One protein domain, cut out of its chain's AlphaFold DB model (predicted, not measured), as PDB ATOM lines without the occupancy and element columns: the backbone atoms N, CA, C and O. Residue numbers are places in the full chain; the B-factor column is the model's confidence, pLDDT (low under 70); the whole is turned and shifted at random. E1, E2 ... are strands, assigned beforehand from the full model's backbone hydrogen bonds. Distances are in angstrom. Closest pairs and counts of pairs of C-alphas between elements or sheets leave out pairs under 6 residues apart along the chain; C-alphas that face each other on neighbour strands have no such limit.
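Overview. This is residues 223 to 313 of the 315 residues of an uncharacterized protein of Flavobacteriales bacterium (UniProt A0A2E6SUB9). A long two-stranded hairpin, E4 and E5, makes the spine of one strongly twisted, curled sheet: bent E1 and then bent E3 are added beside E4, and short E2 beside the start of E5. The hairpin and the tail after it give the rod its length, and residues 308 to 313 of that tail stick out free. The printed part has 91 residues with five named strands, E1 to E5 along the chain, and no named helix; the sheet order is E2, E5, E4, E1, E3, antiparallel throughout. The class is all strand, though under half of the residues, 44 of 91, are in named elements. The whole is loose, with a radius of gyration of the C-alphas of 16.5 A and spans of 58 by 28 by 21 A.

Along the chain. E4, residues 277 to 288, is 35.3 A long and starts at C-alpha 277 (133.518, 270.398, 174.284). E5, residues 293 to 304, is 34.2 A long and ends at C-alpha 304 (134.242, 270.796, 169.290). E1, residues 223 to 231, is 20.5 A long, begins at C-alpha 223 (135.143, 298.517, 155.980) and bends by 69 degrees at residue 228. E3, residues 254 to 261, 13.8 A, bends by 100 degrees at residue 257. E2 is residues 242 to 244, 6.8 A.

Arrangement. In the hairpin E4 and E5, at 164 degrees, N 285 and O 296 are 2.8 A apart, within hydrogen-bond range. E4 and E1 are antiparallel at 136 degrees, with N 227 and O 284 at 2.9 A. E1 and E3 stand at 143 degrees, with N 228 and O 259 at 2.9 A. E2 and E5 stand at 146 degrees, with N 244 and O 293 at 2.9 A. E2 and E3 are the edge strands. E3 and E5 are apart.

Size, cuts and confidence. The farthest C-alphas, of Gly 247 and Phe 312, are 58.2 A apart. The printed part has no cut. The link from E3 to E4, residues 262 to 276, is long. Mean pLDDT of the printed part is 82.1; residues 246 to 247, 264 to 267, 290 to 291 and 307 to 313 are under 70.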
ATOM      1  N   ILE A 223     133.969 298.775 155.152       71.56
ATOM      2  CA  ILE A 223     135.143 298.517 155.980       71.56
ATOM      3  C   ILE A 223     134.642 297.943 157.300       71.56
ATOM      4  O   ILE A 223     134.005 298.641 158.094       71.56
ATOM      5  N   MET A 224     134.919 296.658 157.506       79.56
ATOM      6  CA  MET A 224     134.528 295.927 158.703       79.56
ATOM      7  C   MET A 224     135.753 295.486 159.490       79.56
ATOM      8  O   MET A 224     136.716 294.980 158.913       79.56
ATOM      9  N   LYS A 225     135.691 295.623 160.812       88.75
ATOM     10  CA  LYS A 225     136.675 295.046 161.734       88.75
ATOM     11  C   LYS A 225     135.970 294.235 162.802       88.75
ATOM     12  O   LYS A 225     134.913 294.627 163.288       88.75
ATOM     13  N   TYR A 226     136.566 293.111 163.173       91.50
ATOM     14  CA  TYR A 226     136.060 292.257 164.239       91.50
ATOM     15  C   TYR A 226     136.972 292.412 165.448       91.50
ATOM     16  O   TYR A 226     138.192 292.292 165.335       91.50
ATOM     17  N   TYR A 227     136.375 292.660 166.607       94.25
ATOM     18  CA  TYR A 227     137.065 292.686 167.890       94.25
ATOM     19  C   TYR A 227     136.569 291.508 168.721       94.25
ATOM     20  O   TYR A 227     135.419 291.506 169.159       94.25
ATOM     21  N   ILE A 228     137.411 290.488 168.890       93.50
ATOM     22  CA  ILE A 228     137.081 289.263 169.628       93.50
ATOM     23  C   ILE A 228     137.520 289.430 171.082       93.50
ATOM     24  O   ILE A 228     138.702 289.649 171.343       93.50
ATOM     25  N   GLY A 229     136.576 289.324 172.013       92.50
ATOM     26  CA  GLY A 229     136.801 289.537 173.443       92.50
ATOM     27  C   GLY A 229     135.488 289.716 174.206       92.50
ATOM     28  O   GLY A 229     134.408 289.686 173.615       92.50
ATOM     29  N   THR A 230     135.568 289.904 175.524       94.44
ATOM     30  CA  THR A 230     134.377 290.026 176.379       94.44
ATOM     31  C   THR A 230     133.622 291.321 176.095       94.44
ATOM     32  O   THR A 230     134.137 292.409 176.322       94.44
ATOM     33  N   ILE A 231     132.382 291.219 175.619       94.12
ATOM     34  CA  ILE A 231     131.572 292.381 175.221       94.12
ATOM     35  C   ILE A 231     131.232 293.257 176.438       94.12
ATOM     36  O   ILE A 231     130.742 292.762 177.455       94.12
ATOM     37  N   ASP A 232     131.419 294.572 176.300       92.81
ATOM     38  CA  ASP A 232     130.962 295.580 177.264       92.81
ATOM     39  C   ASP A 232     129.458 295.841 177.081       92.81
ATOM     40  O   ASP A 232     129.029 296.778 176.406       92.81
ATOM     41  N   TRP A 233     128.629 294.960 177.644       90.69
ATOM     42  CA  TRP A 233     127.170 295.052 177.530       90.69
ATOM     43  C   TRP A 233     126.571 296.300 178.192       90.69
ATOM     44  O   TRP A 233     125.446 296.675 177.849       90.69
ATOM     45  N   GLU A 234     127.297 296.954 179.105       90.69
ATOM     46  CA  GLU A 234     126.864 298.216 179.710       90.69
ATOM     47  C   GLU A 234     126.886 299.340 178.672       90.69
ATOM     48  O   GLU A 234     125.892 300.054 178.542       90.69
ATOM     49  N   MET A 235     127.944 299.422 177.850       89.00
ATOM     50  CA  MET A 235     128.020 300.390 176.744       89.00
ATOM     51  C   MET A 235     126.885 300.232 175.726       89.00
ATOM     52  O   MET A 235     126.477 301.214 175.108       89.00
ATOM     53  N   PHE A 236     126.353 299.020 175.546       88.75
ATOM     54  CA  PHE A 236     125.227 298.786 174.642       88.75
ATOM     55  C   PHE A 236     123.869 299.185 175.226       88.75
ATOM     56  O   PHE A 236     122.911 299.279 174.465       88.75
ATOM     57  N   GLU A 237     123.729 299.401 176.539       87.06
ATOM     58  CA  GLU A 237     122.452 299.753 177.189       87.06
ATOM     59  C   GLU A 237     121.264 298.849 176.770       87.06
ATOM     60  O   GLU A 237     120.127 299.305 176.634       87.06
ATOM     61  N   LYS A 238     121.510 297.553 176.522       72.44
ATOM     62  CA  LYS A 238     120.531 296.579 175.978       72.44
ATOM     63  C   LYS A 238     120.035 296.860 174.547       72.44
ATOM     64  O   LYS A 238     119.064 296.243 174.101       72.44
ATOM     65  N   LYS A 239     120.677 297.759 173.805       82.06
ATOM     66  CA  LYS A 239     120.426 297.983 172.376       82.06
ATOM     67  C   LYS A 239     121.122 296.908 171.542       82.06
ATOM     68  O   LYS A 239     122.110 296.307 171.952       82.06
ATOM     69  N   LYS A 240     120.595 296.675 170.337       85.31
ATOM     70  CA  LYS A 240     121.174 295.726 169.367       85.31
ATOM     71  C   LYS A 240     122.461 296.238 168.721       85.31
ATOM     72  O   LYS A 240     123.197 295.452 168.144       85.31
ATOM     73  N   ASN A 241     122.695 297.543 168.765       88.56
ATOM     74  CA  ASN A 241     123.887 298.201 168.261       88.56
ATOM     75  C   ASN A 241     124.090 299.523 169.010       88.56
ATOM     76  O   ASN A 241     123.169 300.031 169.657       88.56
ATOM     77  N   ILE A 242     125.293 300.071 168.901       90.25
ATOM     78  CA  ILE A 242     125.568 301.465 169.241       90.25
ATOM     79  C   ILE A 242     126.108 302.175 168.009       90.25
ATOM     80  O   ILE A 242     126.749 301.564 167.151       90.25
ATOM     81  N   CYS A 243     125.788 303.457 167.916       87.19
ATOM     82  CA  CYS A 243     126.092 304.300 166.777       87.19
ATOM     83  C   CYS A 243     126.767 305.566 167.289       87.19
ATOM     84  O   CYS A 243     126.244 306.226 168.190       87.19
ATOM     85  N   PHE A 244     127.913 305.884 166.705       85.38
ATOM     86  CA  PHE A 244     128.666 307.094 166.990       85.38
ATOM     87  C   PHE A 244     128.740 307.980 165.761       85.38
ATOM     88  O   PHE A 244     128.548 307.528 164.625       85.38
ATOM     89  N   LYS A 245     129.029 309.258 166.002       77.25
ATOM     90  CA  LYS A 245     129.200 310.220 164.921       77.25
ATOM     91  C   LYS A 245     130.430 309.862 164.079       77.25
ATOM     92  O   LYS A 245     131.375 309.251 164.587       77.25
ATOM     93  N   PRO A 246     130.442 310.249 162.795       68.50
ATOM     94  CA  PRO A 246     131.616 310.073 161.957       68.50
ATOM     95  C   PRO A 246     132.813 310.843 162.546       68.50
ATOM     96  O   PRO A 246     132.656 311.936 163.085       68.50
ATOM     97  N   GLY A 247     134.001 310.245 162.478       67.19
ATOM     98  CA  GLY A 247     135.292 310.783 162.909       67.19
ATOM     99  C   GLY A 247     135.548 310.692 164.413       67.19
ATOM    100  O   GLY A 247     136.640 311.029 164.876       67.19
ATOM    101  N   GLU A 248     134.566 310.243 165.195       76.69
ATOM    102  CA  GLU A 248     134.678 310.172 166.646       76.69
ATOM    103  C   GLU A 248     135.678 309.082 167.063       76.69
ATOM    104  O   GLU A 248     135.627 307.943 166.595       76.69
ATOM    105  N   LYS A 249     136.612 309.421 167.963       79.31
ATOM    106  CA  LYS A 249     137.483 308.422 168.597       79.31
ATOM    107  C   LYS A 249     136.672 307.665 169.640       79.31
ATOM    108  O   LYS A 249     136.558 308.097 170.785       79.31
ATOM    109  N   THR A 250     136.110 306.544 169.226       82.75
ATOM    110  CA  THR A 250     135.234 305.711 170.044       82.75
ATOM    111  C   THR A 250     136.033 304.654 170.795       82.75
ATOM    112  O   THR A 250     136.976 304.060 170.271       82.75
ATOM    113  N   LYS A 251     135.654 304.399 172.052       89.00
ATOM    114  CA  LYS A 251     136.152 303.230 172.781       89.00
ATOM    115  C   LYS A 251     135.488 301.988 172.186       89.00
ATOM    116  O   LYS A 251     134.264 301.940 172.084       89.00
ATOM    117  N   ILE A 252     136.291 300.988 171.826       92.88
ATOM    118  CA  ILE A 252     135.782 299.693 171.368       92.88
ATOM    119  C   ILE A 252     134.982 299.051 172.521       92.88
ATOM    120  O   ILE A 252     135.514 298.989 173.633       92.88
ATOM    121  N   PRO A 253     133.742 298.571 172.298       93.62
ATOM    122  CA  PRO A 253     132.877 298.011 173.349       93.62
ATOM    123  C   PRO A 253     133.289 296.604 173.820       93.62
ATOM    124  O   PRO A 253     132.495 295.663 173.810       93.62
ATOM    125  N   ILE A 254     134.553 296.450 174.207       94.88
ATOM    126  CA  ILE A 254     135.141 295.222 174.738       94.88
ATOM    127  C   ILE A 254     135.804 295.536 176.084       94.88
ATOM    128  O   ILE A 254     136.465 296.563 176.258       94.88
ATOM    129  N   ILE A 255     135.612 294.642 177.048       93.06
ATOM    130  CA  ILE A 255     136.240 294.660 178.365       93.06
ATOM    131  C   ILE A 255     137.573 293.911 178.278       93.06
ATOM    132  O   ILE A 255     137.606 292.734 177.928       93.06
ATOM    133  N   GLY A 256     138.661 294.573 178.671       91.81
ATOM    134  CA  GLY A 256     139.987 293.957 178.755       91.81
ATOM    135  C   GLY A 256     140.676 293.788 177.400       91.81
ATOM    136  O   GLY A 256     140.531 294.624 176.508       91.81
ATOM    137  N   GLU A 257     141.484 292.733 177.283       91.50
ATOM    138  CA  GLU A 257     142.232 292.420 176.063       91.50
ATOM    139  C   GLU A 257     141.319 291.847 174.976       91.50
ATOM    140  O   GLU A 257     140.383 291.093 175.250       91.50
ATOM    141  N   TYR A 258     141.619 292.192 173.726       93.75
ATOM    142  CA  TYR A 258     140.879 291.719 172.564       93.75
ATOM    143  C   TYR A 258     141.802 291.457 171.384       93.75
ATOM    144  O   TYR A 258     142.861 292.068 171.239       93.75
ATOM    145  N   GLN A 259     141.355 290.570 170.501       92.00
ATOM    146  CA  GLN A 259     141.995 290.329 169.219       92.00
ATOM    147  C   GLN A 259     141.283 291.133 168.131       92.00
ATOM    148  O   GLN A 259     140.066 291.026 167.972       92.00
ATOM    149  N   THR A 260     142.038 291.909 167.355       92.94
ATOM    150  CA  THR A 260     141.528 292.543 166.135       92.94
ATOM    151  C   THR A 260     141.709 291.607 164.953       92.94
ATOM    152  O   THR A 260     142.797 291.081 164.729       92.94
ATOM    153  N   ILE A 261     140.639 291.425 164.187       89.19
ATOM    154  CA  ILE A 261     140.646 290.676 162.938       89.19
ATOM    155  C   ILE A 261     140.156 291.604 161.830       89.19
ATOM    156  O   ILE A 261     139.048 292.147 161.894       89.19
ATOM    157  N   GLU A 262     140.993 291.761 160.812       84.00
ATOM    158  CA  GLU A 262     140.623 292.362 159.535       84.00
ATOM    159  C   GLU A 262     140.267 291.209 158.585       84.00
ATOM    160  O   GLU A 262     141.149 290.452 158.185       84.00
ATOM    161  N   PRO A 263     138.973 290.969 158.317       74.00
ATOM    162  CA  PRO A 263     138.538 289.798 157.568       74.00
ATOM    163  C   PRO A 263     138.996 289.897 156.109       74.00
ATOM    164  O   PRO A 263     138.670 290.859 155.415       74.00
ATOM    165  N   GLU A 264     139.692 288.871 155.617       61.84
ATOM    166  CA  GLU A 264     140.272 288.870 154.264       61.84
ATOM    167  C   GLU A 264     139.217 288.749 153.143       61.84
ATOM    168  O   GLU A 264     139.511 289.015 151.979       61.84
ATOM    169  N   PHE A 265     137.962 288.399 153.461       59.91
ATOM    170  CA  PHE A 265     136.871 288.348 152.485       59.91
ATOM    171  C   PHE A 265     135.489 288.330 153.161       59.91
ATOM    172  O   PHE A 265     135.203 287.436 153.955       59.91
ATOM    173  N   ARG A 266     134.590 289.268 152.818       62.12
ATOM    174  CA  ARG A 266     133.146 289.232 153.176       62.12
ATOM    175  C   ARG A 266     132.845 288.992 154.669       62.12
ATOM    176  O   ARG A 266     131.905 288.279 155.004       62.12
ATOM    177  N   GLY A 267     133.670 289.530 155.568       67.25
ATOM    178  CA  GLY A 267     133.483 289.347 157.013       67.25
ATOM    179  C   GLY A 267     133.785 287.933 157.533       67.25
ATOM    180  O   GLY A 267     133.476 287.621 158.680       67.25
ATOM    181  N   GLN A 268     134.378 287.059 156.714       73.94
ATOM    182  CA  GLN A 268     134.778 285.725 157.146       73.94
ATOM    183  C   GLN A 268     136.105 285.782 157.897       73.94
ATOM    184  O   GLN A 268     137.046 286.458 157.486       73.94
ATOM    185  N   PHE A 269     136.179 285.027 158.986       77.94
ATOM    186  CA  PHE A 269     137.414 284.784 159.707       77.94
ATOM    187  C   PHE A 269     137.441 283.347 160.219       77.94
ATOM    188  O   PHE A 269     136.401 282.710 160.403       77.94
ATOM    189  N   PHE A 270     138.648 282.843 160.453       77.19
ATOM    190  CA  PHE A 270     138.863 281.517 161.009       77.19
ATOM    191  C   PHE A 270     139.163 281.625 162.498       77.19
ATOM    192  O   PHE A 270     139.946 282.469 162.931       77.19
ATOM    193  N   HIS A 271     138.545 280.746 163.280       80.62
ATOM    194  CA  HIS A 271     138.836 280.586 164.696       80.62
ATOM    195  C   HIS A 271     139.219 279.132 164.951       80.62
ATOM    196  O   HIS A 271     138.446 278.220 164.654       80.62
ATOM    197  N   CYS A 272     140.423 278.920 165.479       79.81
ATOM    198  CA  CYS A 272     140.874 277.598 165.884       79.81
ATOM    199  C   CYS A 272     140.370 277.310 167.305       79.81
ATOM    200  O   CYS A 272     140.744 278.049 168.218       79.81
ATOM    201  N   PRO A 273     139.553 276.261 167.508       81.44
ATOM    202  CA  PRO A 273     139.094 275.885 168.838       81.44
ATOM    203  C   PRO A 273     140.262 275.490 169.739       81.44
ATOM    204  O   PRO A 273     141.267 274.940 169.278       81.44
ATOM    205  N   SER A 274     140.111 275.747 171.035       81.69
ATOM    206  CA  SER A 274     141.169 275.545 172.028       81.69
ATOM    207  C   SER A 274     141.071 274.197 172.748       81.69
ATOM    208  O   SER A 274     142.080 273.686 173.240       81.69
ATOM    209  N   LYS A 275     139.875 273.598 172.821       85.06
ATOM    210  CA  LYS A 275     139.609 272.362 173.568       85.06
ATOM    211  C   LYS A 275     138.406 271.589 173.024       85.06
ATOM    212  O   LYS A 275     137.576 272.088 172.284       85.06
ATOM    213  N   ILE A 276     138.289 270.328 173.429       86.81
ATOM    214  CA  ILE A 276     137.096 269.517 173.155       86.81
ATOM    215  C   ILE A 276     135.955 269.975 174.076       86.81
ATOM    216  O   ILE A 276     136.180 270.226 175.262       86.81
ATOM    217  N   GLY A 277     134.729 270.023 173.550       86.94
ATOM    218  CA  GLY A 277     133.518 270.398 174.284       86.94
ATOM    219  C   GLY A 277     132.819 271.629 173.708       86.94
ATOM    220  O   GLY A 277     133.049 272.008 172.563       86.94
ATOM    221  N   PHE A 278     131.926 272.234 174.492       86.75
ATOM    222  CA  PHE A 278     131.263 273.480 174.107       86.75
ATOM    223  C   PHE A 278     132.215 274.666 174.261       86.75
ATOM    224  O   PHE A 278     132.776 274.895 175.337       86.75
ATOM    225  N   GLU A 279     132.349 275.440 173.192       88.69
ATOM    226  CA  GLU A 279     133.079 276.699 173.159       88.69
ATOM    227  C   GLU A 279     132.167 277.815 172.636       88.69
ATOM    228  O   GLU A 279     131.164 277.581 171.956       88.69
ATOM    229  N   SER A 280     132.496 279.056 172.985       89.00
ATOM    230  CA  SER A 280     131.784 280.225 172.483       89.00
ATOM    231  C   SER A 280     132.769 281.288 172.052       89.00
ATOM    232  O   SER A 280     133.717 281.574 172.778       89.00
ATOM    233  N   ILE A 281     132.482 281.916 170.920       90.56
ATOM    234  CA  ILE A 281     133.151 283.124 170.468       90.56
ATOM    235  C   ILE A 281     132.199 284.303 170.612       90.56
ATOM    236  O   ILE A 281     131.035 284.235 170.209       90.56
ATOM    237  N   GLU A 282     132.687 285.382 171.204       94.00
ATOM    238  CA  GLU A 282     131.960 286.637 171.314       94.00
ATOM    239  C   GLU A 282     132.866 287.811 170.969       94.00
ATOM    240  O   GLU A 282     134.097 287.718 171.017       94.00
ATOM    241  N   GLY A 283     132.236 288.897 170.555       94.88
ATOM    242  CA  GLY A 283     132.937 290.085 170.132       94.88
ATOM    243  C   GLY A 283     131.998 291.123 169.557       94.88
ATOM    244  O   GLY A 283     130.771 291.029 169.652       94.88
ATOM    245  N   VAL A 284     132.595 292.126 168.932       94.69
ATOM    246  CA  VAL A 284     131.881 293.241 168.323       94.69
ATOM    247  C   VAL A 284     132.385 293.449 166.900       94.69
ATOM    248  O   VAL A 284     133.588 293.425 166.647       94.69
ATOM    249  N   ILE A 285     131.450 293.657 165.976       91.38
ATOM    250  CA  ILE A 285     131.718 294.055 164.595       91.38
ATOM    251  C   ILE A 285     131.655 295.577 164.530       91.38
ATOM    252  O   ILE A 285     130.623 296.160 164.858       91.38
ATOM    253  N   GLU A 286     132.738 296.212 164.106       89.50
ATOM    254  CA  GLU A 286     132.759 297.620 163.718       89.50
ATOM    255  C   GLU A 286     132.461 297.740 162.233       89.50
ATOM    256  O   GLU A 286     133.123 297.105 161.412       89.50
ATOM    257  N   VAL A 287     131.484 298.576 161.899       83.31
ATOM    258  CA  VAL A 287     131.137 298.929 160.524       83.31
ATOM    259  C   VAL A 287     131.241 300.440 160.397       83.31
ATOM    260  O   VAL A 287     130.524 301.172 161.084       83.31
ATOM    261  N   LYS A 288     132.128 300.916 159.522       79.00
ATOM    262  CA  LYS A 288     132.266 302.350 159.239       79.00
ATOM    263  C   LYS A 288     131.529 302.715 157.960       79.00
ATOM    264  O   LYS A 288     131.730 302.077 156.930       79.00
ATOM    265  N   SER A 289     130.720 303.766 158.028       71.12
ATOM    266  CA  SER A 289     130.110 304.421 156.870       71.12
ATOM    267  C   SER A 289     130.408 305.926 156.897       71.12
ATOM    268  O   SER A 289     130.904 306.437 157.903       71.12
ATOM    269  N   PRO A 290     130.101 306.685 155.834       68.06
ATOM    270  CA  PRO A 290     130.242 308.144 155.862       68.06
ATOM    271  C   PRO A 290     129.404 308.845 156.935       68.06
ATOM    272  O   PRO A 290     129.755 309.927 157.396       68.06
ATOM    273  N   GLN A 291     128.292 308.232 157.340       69.81
ATOM    274  CA  GLN A 291     127.315 308.835 158.242       69.81
ATOM    275  C   GLN A 291     127.518 308.433 159.702       69.81
ATOM    276  O   GLN A 291     127.023 309.136 160.582       69.81
ATOM    277  N   ALA A 292     128.187 307.309 159.974       76.38
ATOM    278  CA  ALA A 292     128.309 306.779 161.326       76.38
ATOM    279  C   ALA A 292     129.378 305.690 161.460       76.38
ATOM    280  O   ALA A 292     129.806 305.061 160.489       76.38
ATOM    281  N   ILE A 293     129.742 305.426 162.712       83.06
ATOM    282  CA  ILE A 293     130.470 304.225 163.122       83.06
ATOM    283  C   ILE A 293     129.503 303.359 163.929       83.06
ATOM    284  O   ILE A 293     128.997 303.791 164.968       83.06
ATOM    285  N   PHE A 294     129.238 302.144 163.452       87.62
ATOM    286  CA  PHE A 294     128.374 301.180 164.125       87.62
ATOM    287  C   PHE A 294     129.201 300.108 164.815       87.62
ATOM    288  O   PHE A 294     130.125 299.557 164.224       87.62
ATOM    289  N   TYR A 295     128.788 299.750 166.024       92.06
ATOM    290  CA  TYR A 295     129.238 298.540 166.695       92.06
ATOM    291  C   TYR A 295     128.058 297.589 166.864       92.06
ATOM    292  O   TYR A 295     127.013 297.976 167.396       92.06
ATOM    293  N   VAL A 296     128.221 296.348 166.408       91.44
ATOM    294  CA  VAL A 296     127.206 295.291 166.481       91.44
ATOM    295  C   VAL A 296     127.776 294.117 167.283       91.44
ATOM    296  O   VAL A 296     128.760 293.517 166.846       91.44
ATOM    297  N   PRO A 297     127.210 293.779 168.453       93.88
ATOM    298  CA  PRO A 297     127.694 292.674 169.263       93.88
ATOM    299  C   PRO A 297     127.271 291.342 168.640       93.88
ATOM    300  O   PRO A 297     126.165 291.210 168.109       93.88
ATOM    301  N   PHE A 298     128.121 290.326 168.748       90.81
ATOM    302  CA  PHE A 298     127.787 288.967 168.340       90.81
ATOM    303  C   PHE A 298     128.293 287.944 169.351       90.81
ATOM    304  O   PHE A 298     129.328 288.118 169.990       90.81
ATOM    305  N   LYS A 299     127.564 286.834 169.462       90.56
ATOM    306  CA  LYS A 299     127.957 285.674 170.255       90.56
ATOM    307  C   LYS A 299     127.522 284.412 169.534       90.56
ATOM    308  O   LYS A 299     126.349 284.265 169.200       90.56
ATOM    309  N   LYS A 300     128.461 283.502 169.298       86.44
ATOM    310  CA  LYS A 300     128.202 282.208 168.671       86.44
ATOM    311  C   LYS A 300     128.766 281.100 169.544       86.44
ATOM    312  O   LYS A 300     129.920 281.152 169.950       86.44
ATOM    313  N   THR A 301     127.939 280.101 169.815       85.75
ATOM    314  CA  THR A 301     128.336 278.890 170.541       85.75
ATOM    315  C   THR A 301     128.494 277.762 169.532       85.75
ATOM    316  O   THR A 301     127.705 277.673 168.592       85.75
ATOM    317  N   PHE A 302     129.516 276.932 169.699       83.12
ATOM    318  CA  PHE A 302     129.798 275.789 168.839       83.12
ATOM    319  C   PHE A 302     130.363 274.633 169.669       83.12
ATOM    320  O   PHE A 302     130.866 274.826 170.776       83.12
ATOM    321  N   GLN A 303     130.246 273.414 169.147       83.56
ATOM    322  CA  GLN A 303     130.734 272.211 169.810       83.56
ATOM    323  C   GLN A 303     131.941 271.653 169.060       83.56
ATOM    324  O   GLN A 303     131.929 271.504 167.840       83.56
ATOM    325  N   VAL A 304     132.995 271.350 169.808       84.12
ATOM    326  CA  VAL A 304     134.242 270.796 169.290       84.12
ATOM    327  C   VAL A 304     134.287 269.324 169.657       84.12
ATOM    328  O   VAL A 304     134.339 268.960 170.835       84.12
ATOM    329  N   HIS A 305     134.266 268.473 168.640       79.50
ATOM    330  CA  HIS A 305     134.317 267.027 168.803       79.50
ATOM    331  C   HIS A 305     135.737 266.515 168.584       79.50
ATOM    332  O   HIS A 305     136.500 267.035 167.769       79.50
ATOM    333  N   LYS A 306     136.092 265.441 169.290       78.19
ATOM    334  CA  LYS A 306     137.292 264.673 168.957       78.19
ATOM    335  C   LYS A 306     137.045 263.963 167.626       78.19
ATOM    336  O   LYS A 306     136.048 263.254 167.509       78.19
ATOM    337  N   LYS A 307     137.943 264.118 166.644       69.88
ATOM    338  CA  LYS A 307     137.854 263.369 165.381       69.88
ATOM    339  C   LYS A 307     137.862 261.867 165.698       69.88
ATOM    340  O   LYS A 307     138.811 261.377 166.316       69.88
ATOM    341  N   VAL A 308     136.809 261.153 165.302       63.28
ATOM    342  CA  VAL A 308     136.784 259.686 165.350       63.28
ATOM    343  C   VAL A 308     137.667 259.185 164.198       63.28
ATOM    344  O   VAL A 308     137.499 259.663 163.074       63.28
ATOM    345  N   PRO A 309     138.650 258.299 164.439       53.22
ATOM    346  CA  PRO A 309     139.476 257.749 163.369       53.22
ATOM    347  C   PRO A 309     138.607 257.033 162.326       53.22
ATOM    348  O   PRO A 309     137.747 256.235 162.690       53.22
ATOM    349  N   GLU A 310     138.869 257.278 161.041       53.38
ATOM    350  CA  GLU A 310     138.108 256.741 159.893       53.38
ATOM    351  C   GLU A 310     138.068 255.196 159.832       53.38
ATOM    352  O   GLU A 310     137.243 254.627 159.127       53.38
ATOM    353  N   TYR A 311     138.887 254.506 160.633       49.47
ATOM    354  CA  TYR A 311     138.947 253.042 160.733       49.47
ATOM    355  C   TYR A 311     137.729 252.370 161.390       49.47
ATOM    356  O   TYR A 311     137.671 251.147 161.413       49.47
ATOM    357  N   PHE A 312     136.766 253.130 161.923       46.16
ATOM    358  CA  PHE A 312     135.538 252.584 162.524       46.16
ATOM    359  C   PHE A 312     134.295 252.702 161.624       46.16
ATOM    360  O   PHE A 312     133.195 252.405 162.076       46.16
ATOM    361  N   LEU A 313     134.445 253.146 160.368       45.56
ATOM    362  CA  LEU A 313     133.326 253.366 159.435       45.56
ATOM    363  C   LEU A 313     133.187 252.277 158.354       45.56
ATOM    364  O   LEU A 313     132.450 252.469 157.391       45.56
TER     365      LEU A 313